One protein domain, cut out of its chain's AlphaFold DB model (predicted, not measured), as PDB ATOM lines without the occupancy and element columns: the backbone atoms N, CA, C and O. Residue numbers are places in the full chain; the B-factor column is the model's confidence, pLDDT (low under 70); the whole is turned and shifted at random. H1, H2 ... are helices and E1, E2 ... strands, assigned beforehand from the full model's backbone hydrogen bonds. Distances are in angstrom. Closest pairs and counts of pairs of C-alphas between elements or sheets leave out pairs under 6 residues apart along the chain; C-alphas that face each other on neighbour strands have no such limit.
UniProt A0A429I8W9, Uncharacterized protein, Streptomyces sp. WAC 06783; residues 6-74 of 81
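AT A GLANCE: This is residues 6 to 74 of the 81 residues of an uncharacterized protein of Streptomyces sp. WAC 06783 (UniProt A0A429I8W9). The model is an open U of two separate parts: two short helices, H1 and H2, at one end, and a narrow, twisted sheet of three long strands, E1 to E3, at the other, with the long link of residues 22 to 43 running between them. Neither helix packs on the sheet, and both its faces are bare of named helices; residues 22 to 27 of the link stick out free. The printed part has 69 residues, with two named helices and then three named strands along the chain, in the order H1 H2 E1 E2 E3; the sheet order is E1, E2, E3, antiparallel throughout, and the class is mixed, helices and strands. The whole is extended, with a radius of gyration of the C-alphas of 17.2 A, and flat, spanning 41 by 36 by 11 A.

HOW THE PARTS SIT: Begin at H1, residues 6 to 13, and go on to H2, residues 18 to 21; the two are apart. In H1 every O i to N i+4 pair is within hydrogen-bond range; H2 is too short for such a pair, and its one O i to N i+3 pair is within range. Next look at E1, residues 44 to 51, and E2, residues 54 to 61: they are a hairpin, antiparallel at 165 degrees, with N 45 and O 60 at 2.8 A and N 58 and O 47 at 2.9 A, within hydrogen-bond range. E2 and E3, residues 67 to 73, form the next hairpin, antiparallel at 164 degrees, with N 55 and O 72 at 2.7 A; C-alphas 58 and 69 face each other at 4.3 A. E1, E2 and E3 make a meander, each strand the antiparallel neighbour of the one before. E1 and E3 are the edge strands, and the sheet is twisted, its C-alphas up to 4.2 A off the best plane. H1 and H2 are not on the sheet, with 0 pairs of C-alphas within 10 A for either.

IN THESE COORDINATES: Find C-alpha 6 at (8.464, -10.662, -16.823); from there H1 runs 10.3 A to C-alpha 13. H2 covers 5.2 A from Leu 18 to Leu 21. E1 starts at C-alpha 44, at (32.940, -13.684, -12.744), and runs 22.0 A. E2 runs 22.9 A from Thr 54 to Asp 61. E3 runs 20.0 A from Ala 67 to C-alpha 73 at (28.904, 0.660, -30.371).

THE WHOLE: The two C-alphas farthest apart are those of Glu 27 and Glu 73, 46.3 A. The printed part has no cut. The link from H2 to E1, 22 residues, is long; the other three are tight. The mean pLDDT of the printed part is 85.5, and residues 22 to 31 are under 70.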
ATOM      1  N   ILE A   6       8.241  -9.782 -17.980       81.56
ATOM      2  CA  ILE A   6       8.464 -10.662 -16.823       81.56
ATOM      3  C   ILE A   6       7.727 -10.142 -15.589       81.56
ATOM      4  O   ILE A   6       6.928 -10.876 -15.022       81.56
ATOM      5  N   HIS A   7       7.896  -8.868 -15.219       83.31
ATOM      6  CA  HIS A   7       7.229  -8.307 -14.036       83.31
ATOM      7  C   HIS A   7       5.701  -8.478 -14.094       83.31
ATOM      8  O   HIS A   7       5.088  -8.945 -13.139       83.31
ATOM      9  N   ARG A   8       5.073  -8.192 -15.245       86.81
ATOM     10  CA  ARG A   8       3.628  -8.397 -15.424       86.81
ATOM     11  C   ARG A   8       3.232  -9.875 -15.365       86.81
ATOM     12  O   ARG A   8       2.166 -10.196 -14.842       86.81
ATOM     13  N   VAL A   9       4.063 -10.775 -15.894       87.75
ATOM     14  CA  VAL A   9       3.848 -12.228 -15.791       87.75
ATOM     15  C   VAL A   9       3.940 -12.692 -14.338       87.75
ATOM     16  O   VAL A   9       3.058 -13.435 -13.915       87.75
ATOM     17  N   LEU A  10       4.930 -12.220 -13.577       88.44
ATOM     18  CA  LEU A  10       5.100 -12.543 -12.161       88.44
ATOM     19  C   LEU A  10       3.920 -12.034 -11.327       88.44
ATOM     20  O   LEU A  10       3.326 -12.814 -10.593       88.44
ATOM     21  N   VAL A  11       3.488 -10.782 -11.517       89.25
ATOM     22  CA  VAL A  11       2.302 -10.229 -10.828       89.25
ATOM     23  C   VAL A  11       1.048 -11.048 -11.130       89.25
ATOM     24  O   VAL A  11       0.292 -11.379 -10.224       89.25
ATOM     25  N   ARG A  12       0.830 -11.427 -12.394       89.75
ATOM     26  CA  ARG A  12      -0.332 -12.242 -12.781       89.75
ATOM     27  C   ARG A  12      -0.284 -13.656 -12.195       89.75
ATOM     28  O   ARG A  12      -1.332 -14.250 -11.967       89.75
ATOM     29  N   ARG A  13       0.911 -14.228 -12.040       88.94
ATOM     30  CA  ARG A  13       1.103 -15.599 -11.548       88.94
ATOM     31  C   ARG A  13       1.178 -15.678 -10.021       88.94
ATOM     32  O   ARG A  13       1.042 -16.778  -9.503       88.94
ATOM     33  N   GLY A  14       1.397 -14.556  -9.331       86.75
ATOM     34  CA  GLY A  14       1.541 -14.492  -7.876       86.75
ATOM     35  C   GLY A  14       2.972 -14.386  -7.312       86.75
ATOM     36  O   GLY A  14       3.090 -13.789  -6.248       86.75
ATOM     37  N   PRO A  15       4.062 -14.868  -7.956       85.69
ATOM     38  CA  PRO A  15       5.404 -14.832  -7.373       85.69
ATOM     39  C   PRO A  15       6.157 -13.548  -7.747       85.69
ATOM     40  O   PRO A  15       7.163 -13.565  -8.454       85.69
ATOM     41  N   ASN A  16       5.625 -12.396  -7.347       85.69
ATOM     42  CA  ASN A  16       6.211 -11.089  -7.664       85.69
ATOM     43  C   ASN A  16       7.002 -10.473  -6.504       85.69
ATOM     44  O   ASN A  16       7.458  -9.334  -6.622       85.69
ATOM     45  N   ARG A  17       7.137 -11.182  -5.381       82.75
ATOM     46  CA  ARG A  17       8.003 -10.782  -4.272       82.75
ATOM     47  C   ARG A  17       9.229 -11.681  -4.249       82.75
ATOM     48  O   ARG A  17       9.147 -12.851  -4.592       82.75
ATOM     49  N   LEU A  18      10.349 -11.142  -3.774       75.94
ATOM     50  CA  LEU A  18      11.605 -11.889  -3.657       75.94
ATOM     51  C   LEU A  18      11.428 -13.208  -2.885       75.94
ATOM     52  O   LEU A  18      11.859 -14.247  -3.360       75.94
ATOM     53  N   ARG A  19      10.668 -13.176  -1.781       73.44
ATOM     54  CA  ARG A  19      10.332 -14.364  -0.973       73.44
ATOM     55  C   ARG A  19       9.586 -15.470  -1.733       73.44
ATOM     56  O   ARG A  19       9.534 -16.592  -1.255       73.44
ATOM     57  N   ASP A  20       8.941 -15.129  -2.850       75.75
ATOM     58  CA  ASP A  20       8.175 -16.066  -3.678       75.75
ATOM     59  C   ASP A  20       9.034 -16.651  -4.816       75.75
ATOM     60  O   ASP A  20       8.604 -17.570  -5.508       75.75
ATOM     61  N   LEU A  21      10.219 -16.072  -5.050       74.62
ATOM     62  CA  LEU A  21      11.218 -16.521  -6.023       74.62
ATOM     63  C   LEU A  21      12.350 -17.317  -5.358       74.62
ATOM     64  O   LEU A  21      13.182 -17.888  -6.063       74.62
ATOM     65  N   ASP A  22      12.381 -17.341  -4.023       68.38
ATOM     66  CA  ASP A  22      13.310 -18.155  -3.248       68.38
ATOM     67  C   ASP A  22      13.075 -19.664  -3.520       68.38
ATOM     68  O   ASP A  22      11.962 -20.067  -3.876       68.38
ATOM     69  N   PRO A  23      14.112 -20.519  -3.387       59.34
ATOM     70  CA  PRO A  23      14.032 -21.956  -3.666       59.34
ATOM     71  C   PRO A  23      12.871 -22.677  -2.931       59.34
ATOM     72  O   PRO A  23      12.436 -22.236  -1.868       59.34
ATOM     73  N   PRO A  24      12.365 -23.806  -3.470       51.97
ATOM     74  CA  PRO A  24      10.963 -24.260  -3.394       51.97
ATOM     75  C   PRO A  24      10.459 -24.828  -2.048       51.97
ATOM     76  O   PRO A  24       9.542 -25.647  -2.047       51.97
ATOM     77  N   THR A  25      11.002 -24.431  -0.898       58.75
ATOM     78  CA  THR A  25      10.630 -25.031   0.400       58.75
ATOM     79  C   THR A  25       9.798 -24.142   1.319       58.75
ATOM     80  O   THR A  25       9.097 -24.684   2.165       58.75
ATOM     81  N   GLY A  26       9.802 -22.811   1.175       52.62
ATOM     82  CA  GLY A  26       8.944 -21.917   1.979       52.62
ATOM     83  C   GLY A  26       9.196 -21.935   3.499       52.62
ATOM     84  O   GLY A  26       8.556 -21.187   4.241       52.62
ATOM     85  N   GLU A  27      10.142 -22.742   3.973       62.31
ATOM     86  CA  GLU A  27      10.728 -22.635   5.300       62.31
ATOM     87  C   GLU A  27      11.652 -21.408   5.315       62.31
ATOM     88  O   GLU A  27      12.294 -21.098   4.317       62.31
ATOM     89  N   HIS A  28      11.653 -20.659   6.418       54.25
ATOM     90  CA  HIS A  28      12.393 -19.406   6.618       54.25
ATOM     91  C   HIS A  28      13.677 -19.222   5.765       54.25
ATOM     92  O   HIS A  28      14.534 -20.101   5.753       54.25
ATOM     93  N   PRO A  29      13.913 -18.039   5.161       61.69
ATOM     94  CA  PRO A  29      15.061 -17.828   4.273       61.69
ATOM     95  C   PRO A  29      16.337 -17.673   5.099       61.69
ATOM     96  O   PRO A  29      16.579 -16.561   5.567       61.69
ATOM     97  N   ARG A  30      17.106 -18.726   5.419       56.97
ATOM     98  CA  ARG A  30      18.181 -18.543   6.424       56.97
ATOM     99  C   ARG A  30      19.500 -19.270   6.246       56.97
ATOM    100  O   ARG A  30      20.345 -19.107   7.121       56.97
ATOM    101  N   GLU A  31      19.753 -19.936   5.130       62.66
ATOM    102  CA  GLU A  31      21.150 -20.101   4.734       62.66
ATOM    103  C   GLU A  31      21.461 -19.091   3.642       62.66
ATOM    104  O   GLU A  31      20.929 -19.149   2.535       62.66
ATOM    105  N   VAL A  32      22.284 -18.103   3.992       71.00
ATOM    106  CA  VAL A  32      22.872 -17.228   2.985       71.00
ATOM    107  C   VAL A  32      23.804 -18.111   2.171       71.00
ATOM    108  O   VAL A  32      24.891 -18.442   2.638       71.00
ATOM    109  N   ILE A  33      23.378 -18.478   0.963       75.38
ATOM    110  CA  ILE A  33      24.274 -19.068  -0.027       75.38
ATOM    111  C   ILE A  33      25.224 -17.949  -0.451       75.38
ATOM    112  O   ILE A  33      24.896 -17.115  -1.298       75.38
ATOM    113  N   ARG A  34      26.373 -17.875   0.221       83.31
ATOM    114  CA  ARG A  34      27.476 -17.010  -0.184       83.31
ATOM    115  C   ARG A  34      28.261 -17.766  -1.238       83.31
ATOM    116  O   ARG A  34      28.827 -18.816  -0.954       83.31
ATOM    117  N   TYR A  35      28.253 -17.240  -2.453       84.50
ATOM    118  CA  TYR A  35      29.117 -17.730  -3.517       84.50
ATOM    119  C   TYR A  35      30.528 -17.208  -3.256       84.50
ATOM    120  O   TYR A  35      30.945 -16.200  -3.814       84.50
ATOM    121  N   GLU A  36      31.224 -17.859  -2.331       87.06
ATOM    122  CA  GLU A  36      32.632 -17.609  -2.046       87.06
ATOM    123  C   GLU A  36      33.465 -18.581  -2.875       87.06
ATOM    124  O   GLU A  36      33.223 -19.789  -2.875       87.06
ATOM    125  N   HIS A  37      34.424 -18.038  -3.617       93.94
ATOM    126  CA  HIS A  37      35.321 -18.822  -4.446       93.94
ATOM    127  C   HIS A  37      36.771 -18.437  -4.156       93.94
ATOM    128  O   HIS A  37      37.138 -17.258  -4.146       93.94
ATOM    129  N   ASP A  38      37.604 -19.448  -3.919       95.06
ATOM    130  CA  ASP A  38      38.963 -19.275  -3.396       95.06
ATOM    131  C   ASP A  38      40.008 -18.968  -4.476       95.06
ATOM    132  O   ASP A  38      41.188 -18.791  -4.162       95.06
ATOM    133  N   ARG A  39      39.617 -18.926  -5.755       97.25
ATOM    134  CA  ARG A  39      40.541 -18.695  -6.868       97.25
ATOM    135  C   ARG A  39      40.002 -17.644  -7.823       97.25
ATOM    136  O   ARG A  39      38.808 -17.550  -8.091       97.25
ATOM    137  N   VAL A  40      40.933 -16.887  -8.397       96.62
ATOM    138  CA  VAL A  40      40.653 -15.984  -9.520       96.62
ATOM    139  C   VAL A  40      40.043 -16.774 -10.675       96.62
ATOM    140  O   VAL A  40      40.567 -17.822 -11.053       96.62
ATOM    141  N   GLY A  41      38.973 -16.239 -11.257       95.06
ATOM    142  CA  GLY A  41      38.268 -16.807 -12.402       95.06
ATOM    143  C   GLY A  41      37.186 -17.828 -12.052       95.06
ATOM    144  O   GLY A  41      36.422 -18.196 -12.942       95.06
ATOM    145  N   ASP A  42      37.071 -18.260 -10.792       96.62
ATOM    146  CA  ASP A  42      36.042 -19.220 -10.368       96.62
ATOM    147  C   ASP A  42      34.633 -18.598 -10.363       96.62
ATOM    148  O   ASP A  42      33.646 -19.297 -10.597       96.62
ATOM    149  N   LEU A  43      34.537 -17.280 -10.136       95.56
ATOM    150  CA  LEU A  43      33.290 -16.522 -10.216       95.56
ATOM    151  C   LEU A  43      33.516 -15.145 -10.839       95.56
ATOM    152  O   LEU A  43      34.128 -14.260 -10.240       95.56
ATOM    153  N   VAL A  44      32.943 -14.961 -12.028       95.50
ATOM    154  CA  VAL A  44      32.940 -13.684 -12.744       95.50
ATOM    155  C   VAL A  44      31.504 -13.208 -12.918       95.50
ATOM    156  O   VAL A  44      30.678 -13.877 -13.540       95.50
ATOM    157  N   HIS A  45      31.210 -12.024 -12.393       95.19
ATOM    158  CA  HIS A  45      29.961 -11.330 -12.651       95.19
ATOM    159  C   HIS A  45      30.062 -10.573 -13.975       95.19
ATOM    160  O   HIS A  45      30.887  -9.669 -14.110       95.19
ATOM    161  N   VAL A  46      29.219 -10.930 -14.943       96.19
ATOM    162  CA  VAL A  46      29.160 -10.268 -16.251       96.19
ATOM    163  C   VAL A  46      27.848  -9.506 -16.373       96.19
ATOM    164  O   VAL A  46      26.774 -10.086 -16.218       96.19
ATOM    165  N   ASP A  47      27.946  -8.218 -16.692       94.69
ATOM    166  CA  ASP A  47      26.806  -7.349 -16.969       94.69
ATOM    167  C   ASP A  47      26.912  -6.757 -18.377       94.69
ATOM    168  O   ASP A  47      27.979  -6.335 -18.832       94.69
ATOM    169  N   LEU A  48      25.774  -6.727 -19.065       94.75
ATOM    170  CA  LEU A  48      25.626  -6.150 -20.393       94.75
ATOM    171  C   LEU A  48      24.542  -5.090 -20.318       94.75
ATOM    172  O   LEU A  48      23.356  -5.397 -20.165       94.75
ATOM    173  N   LYS A  49      24.934  -3.829 -20.480       90.88
ATOM    174  CA  LYS A  49      24.008  -2.710 -20.338       90.88
ATOM    175  C   LYS A  49      23.998  -1.834 -21.571       90.88
ATOM    176  O   LYS A  49      25.020  -1.292 -21.970       90.88
ATOM    177  N   LYS A  50      22.816  -1.633 -22.153       92.56
ATOM    178  CA  LYS A  50      22.628  -0.683 -23.254       92.56
ATOM    179  C   LYS A  50      22.371   0.724 -22.713       92.56
ATOM    180  O   LYS A  50      21.402   0.935 -21.985       92.56
ATOM    181  N   LEU A  51      23.202   1.683 -23.110       90.38
ATOM    182  CA  LEU A  51      23.056   3.116 -22.857       90.38
ATOM    183  C   LEU A  51      23.019   3.856 -24.203       90.38
ATOM    184  O   LEU A  51      24.038   4.018 -24.868       90.38
ATOM    185  N   GLY A  52      21.835   4.286 -24.641       89.75
ATOM    186  CA  GLY A  52      21.676   4.872 -25.977       89.75
ATOM    187  C   GLY A  52      22.029   3.867 -27.084       89.75
ATOM    188  O   GLY A  52      21.439   2.787 -27.140       89.75
ATOM    189  N   GLN A  53      22.979   4.224 -27.955       89.62
ATOM    190  CA  GLN A  53      23.535   3.341 -28.998       89.62
ATOM    191  C   GLN A  53      24.831   2.639 -28.564       89.62
ATOM    192  O   GLN A  53      25.480   1.995 -29.379       89.62
ATOM    193  N   THR A  54      25.207   2.730 -27.292       90.56
ATOM    194  CA  THR A  54      26.407   2.088 -26.749       90.56
ATOM    195  C   THR A  54      26.009   0.921 -25.851       90.56
ATOM    196  O   THR A  54      25.083   1.029 -25.047       90.56
ATOM    197  N   TYR A  55      26.712  -0.198 -25.962       93.06
ATOM    198  CA  TYR A  55      26.682  -1.299 -25.010       93.06
ATOM    199  C   TYR A  55      27.903  -1.202 -24.101       93.06
ATOM    200  O   TYR A  55      29.029  -1.125 -24.576       93.06
ATOM    201  N   LEU A  56      27.680  -1.202 -22.794       95.62
ATOM    202  CA  LEU A  56      28.726  -1.426 -21.809       95.62
ATOM    203  C   LEU A  56      28.778  -2.918 -21.510       95.62
ATOM    204  O   LEU A  56      27.778  -3.489 -21.069       95.62
ATOM    205  N   HIS A  57      29.929  -3.533 -21.745       95.38
ATOM    206  CA  HIS A  57      30.222  -4.881 -21.284       95.38
ATOM    207  C   HIS A  57      31.114  -4.764 -20.064       95.38
ATOM    208  O   HIS A  57      32.201  -4.199 -20.151       95.38
ATOM    209  N   SER A  58      30.642  -5.261 -18.929       95.81
ATOM    210  CA  SER A  58      31.403  -5.256 -17.686       95.81
ATOM    211  C   SER A  58      31.608  -6.679 -17.198       95.81
ATOM    212  O   SER A  58      30.682  -7.484 -17.232       95.81
ATOM    213  N   ALA A  59      32.814  -6.972 -16.728       97.25
ATOM    214  CA  ALA A  59      33.174  -8.214 -16.066       97.25
ATOM    215  C   ALA A  59      33.892  -7.887 -14.755       97.25
ATOM    216  O   ALA A  59      34.813  -7.071 -14.735       97.25
ATOM    217  N   LEU A  60      33.465  -8.517 -13.666       96.75
ATOM    218  CA  LEU A  60      34.057  -8.372 -12.342       96.75
ATOM    219  C   LEU A  60      34.392  -9.756 -11.795       96.75
ATOM    220  O   LEU A  60      33.498 -10.585 -11.652       96.75
ATOM    221  N   ASP A  61      35.658  -9.988 -11.471       96.69
ATOM    222  CA  ASP A  61      36.090 -11.188 -10.755       96.69
ATOM    223  C   ASP A  61      35.882 -11.004  -9.247       96.69
ATOM    224  O   ASP A  61      36.367 -10.032  -8.659       96.69
ATOM    225  N   ASP A  62      35.147 -11.920  -8.614       94.75
ATOM    226  CA  ASP A  62      34.709 -11.717  -7.231       94.75
ATOM    227  C   ASP A  62      35.847 -11.913  -6.215       94.75
ATOM    228  O   ASP A  62      35.917 -11.179  -5.227       94.75
ATOM    229  N   HIS A  63      36.792 -12.815  -6.515       96.19
ATOM    230  CA  HIS A  63      37.951 -13.114  -5.670       96.19
ATOM    231  C   HIS A  63      39.015 -12.005  -5.712       96.19
ATOM    232  O   HIS A  63      39.398 -11.450  -4.685       96.19
ATOM    233  N   SER A  64      39.501 -11.655  -6.907       96.12
ATOM    234  CA  SER A  64      40.558 -10.646  -7.083       96.12
ATOM    235  C   SER A  64      40.053  -9.208  -7.050       96.12
ATOM    236  O   SER A  64      40.862  -8.284  -6.956       96.12
ATOM    237  N   ARG A  65      38.733  -8.999  -7.159       94.25
ATOM    238  CA  ARG A  65      38.098  -7.685  -7.359       94.25
ATOM    239  C   ARG A  65      38.533  -6.978  -8.648       94.25
ATOM    240  O   ARG A  65      38.276  -5.782  -8.796       94.25
ATOM    241  N   LEU A  66      39.172  -7.687  -9.583       97.12
ATOM    242  CA  LEU A  66      39.545  -7.133 -10.879       97.12
ATOM    243  C   LEU A  66      38.283  -6.848 -11.696       97.12
ATOM    244  O   LEU A  66      37.437  -7.721 -11.876       97.12
ATOM    245  N   ALA A  67      38.183  -5.625 -12.209       97.19
ATOM    246  CA  ALA A  67      37.079  -5.184 -13.046       97.19
ATOM    247  C   ALA A  67      37.579  -4.813 -14.444       97.19
ATOM    248  O   ALA A  67      38.590  -4.125 -14.596       97.19
ATOM    249  N   TYR A  68      36.835  -5.235 -15.459       96.38
ATOM    250  CA  TYR A  68      37.012  -4.847 -16.850       96.38
ATOM    251  C   TYR A  68      35.704  -4.272 -17.378       96.38
ATOM    252  O   TYR A  68      34.645  -4.868 -17.188       96.38
ATOM    253  N   THR A  69      35.782  -3.136 -18.067       96.38
ATOM    254  CA  THR A  69      34.637  -2.556 -18.766       96.38
ATOM    255  C   THR A  69      35.069  -2.070 -20.139       96.38
ATOM    256  O   THR A  69      36.010  -1.286 -20.255       96.38
ATOM    257  N   GLU A  70      34.343  -2.487 -21.170       95.56
ATOM    258  CA  GLU A  70      34.458  -1.952 -22.525       95.56
ATOM    259  C   GLU A  70      33.130  -1.338 -22.973       95.56
ATOM    260  O   GLU A  70      32.046  -1.814 -22.631       95.56
ATOM    261  N   ALA A  71      33.220  -0.257 -23.745       94.81
ATOM    262  CA  ALA A  71      32.082   0.366 -24.398       94.81
ATOM    263  C   ALA A  71      32.123   0.011 -25.886       94.81
ATOM    264  O   ALA A  71      33.034   0.429 -26.599       94.81
ATOM    265  N   LEU A  72      31.141  -0.756 -26.351       90.69
ATOM    266  CA  LEU A  72      30.991  -1.126 -27.751       90.69
ATOM    267  C   LEU A  72      29.831  -0.366 -28.380       90.69
ATOM    268  O   LEU A  72      28.756  -0.236 -27.796       90.69
ATOM    269  N   GLU A  73      30.014   0.108 -29.604       88.75
ATOM    270  CA  GLU A  73      28.904   0.660 -30.371       88.75
ATOM    271  C   GLU A  73      27.943  -0.453 -30.791       88.75
ATOM    272  O   GLU A  73      28.344  -1.562 -31.164       88.75
ATOM    273  N   ALA A  74      26.647  -0.159 -30.727       73.12
ATOM    274  CA  ALA A  74      25.628  -1.027 -31.274       73.12
ATOM    275  C   ALA A  74      25.881  -1.181 -32.771       73.12
ATOM    276  O   ALA A  74      25.742  -0.230 -33.535       73.12
TER     277      ALA A  74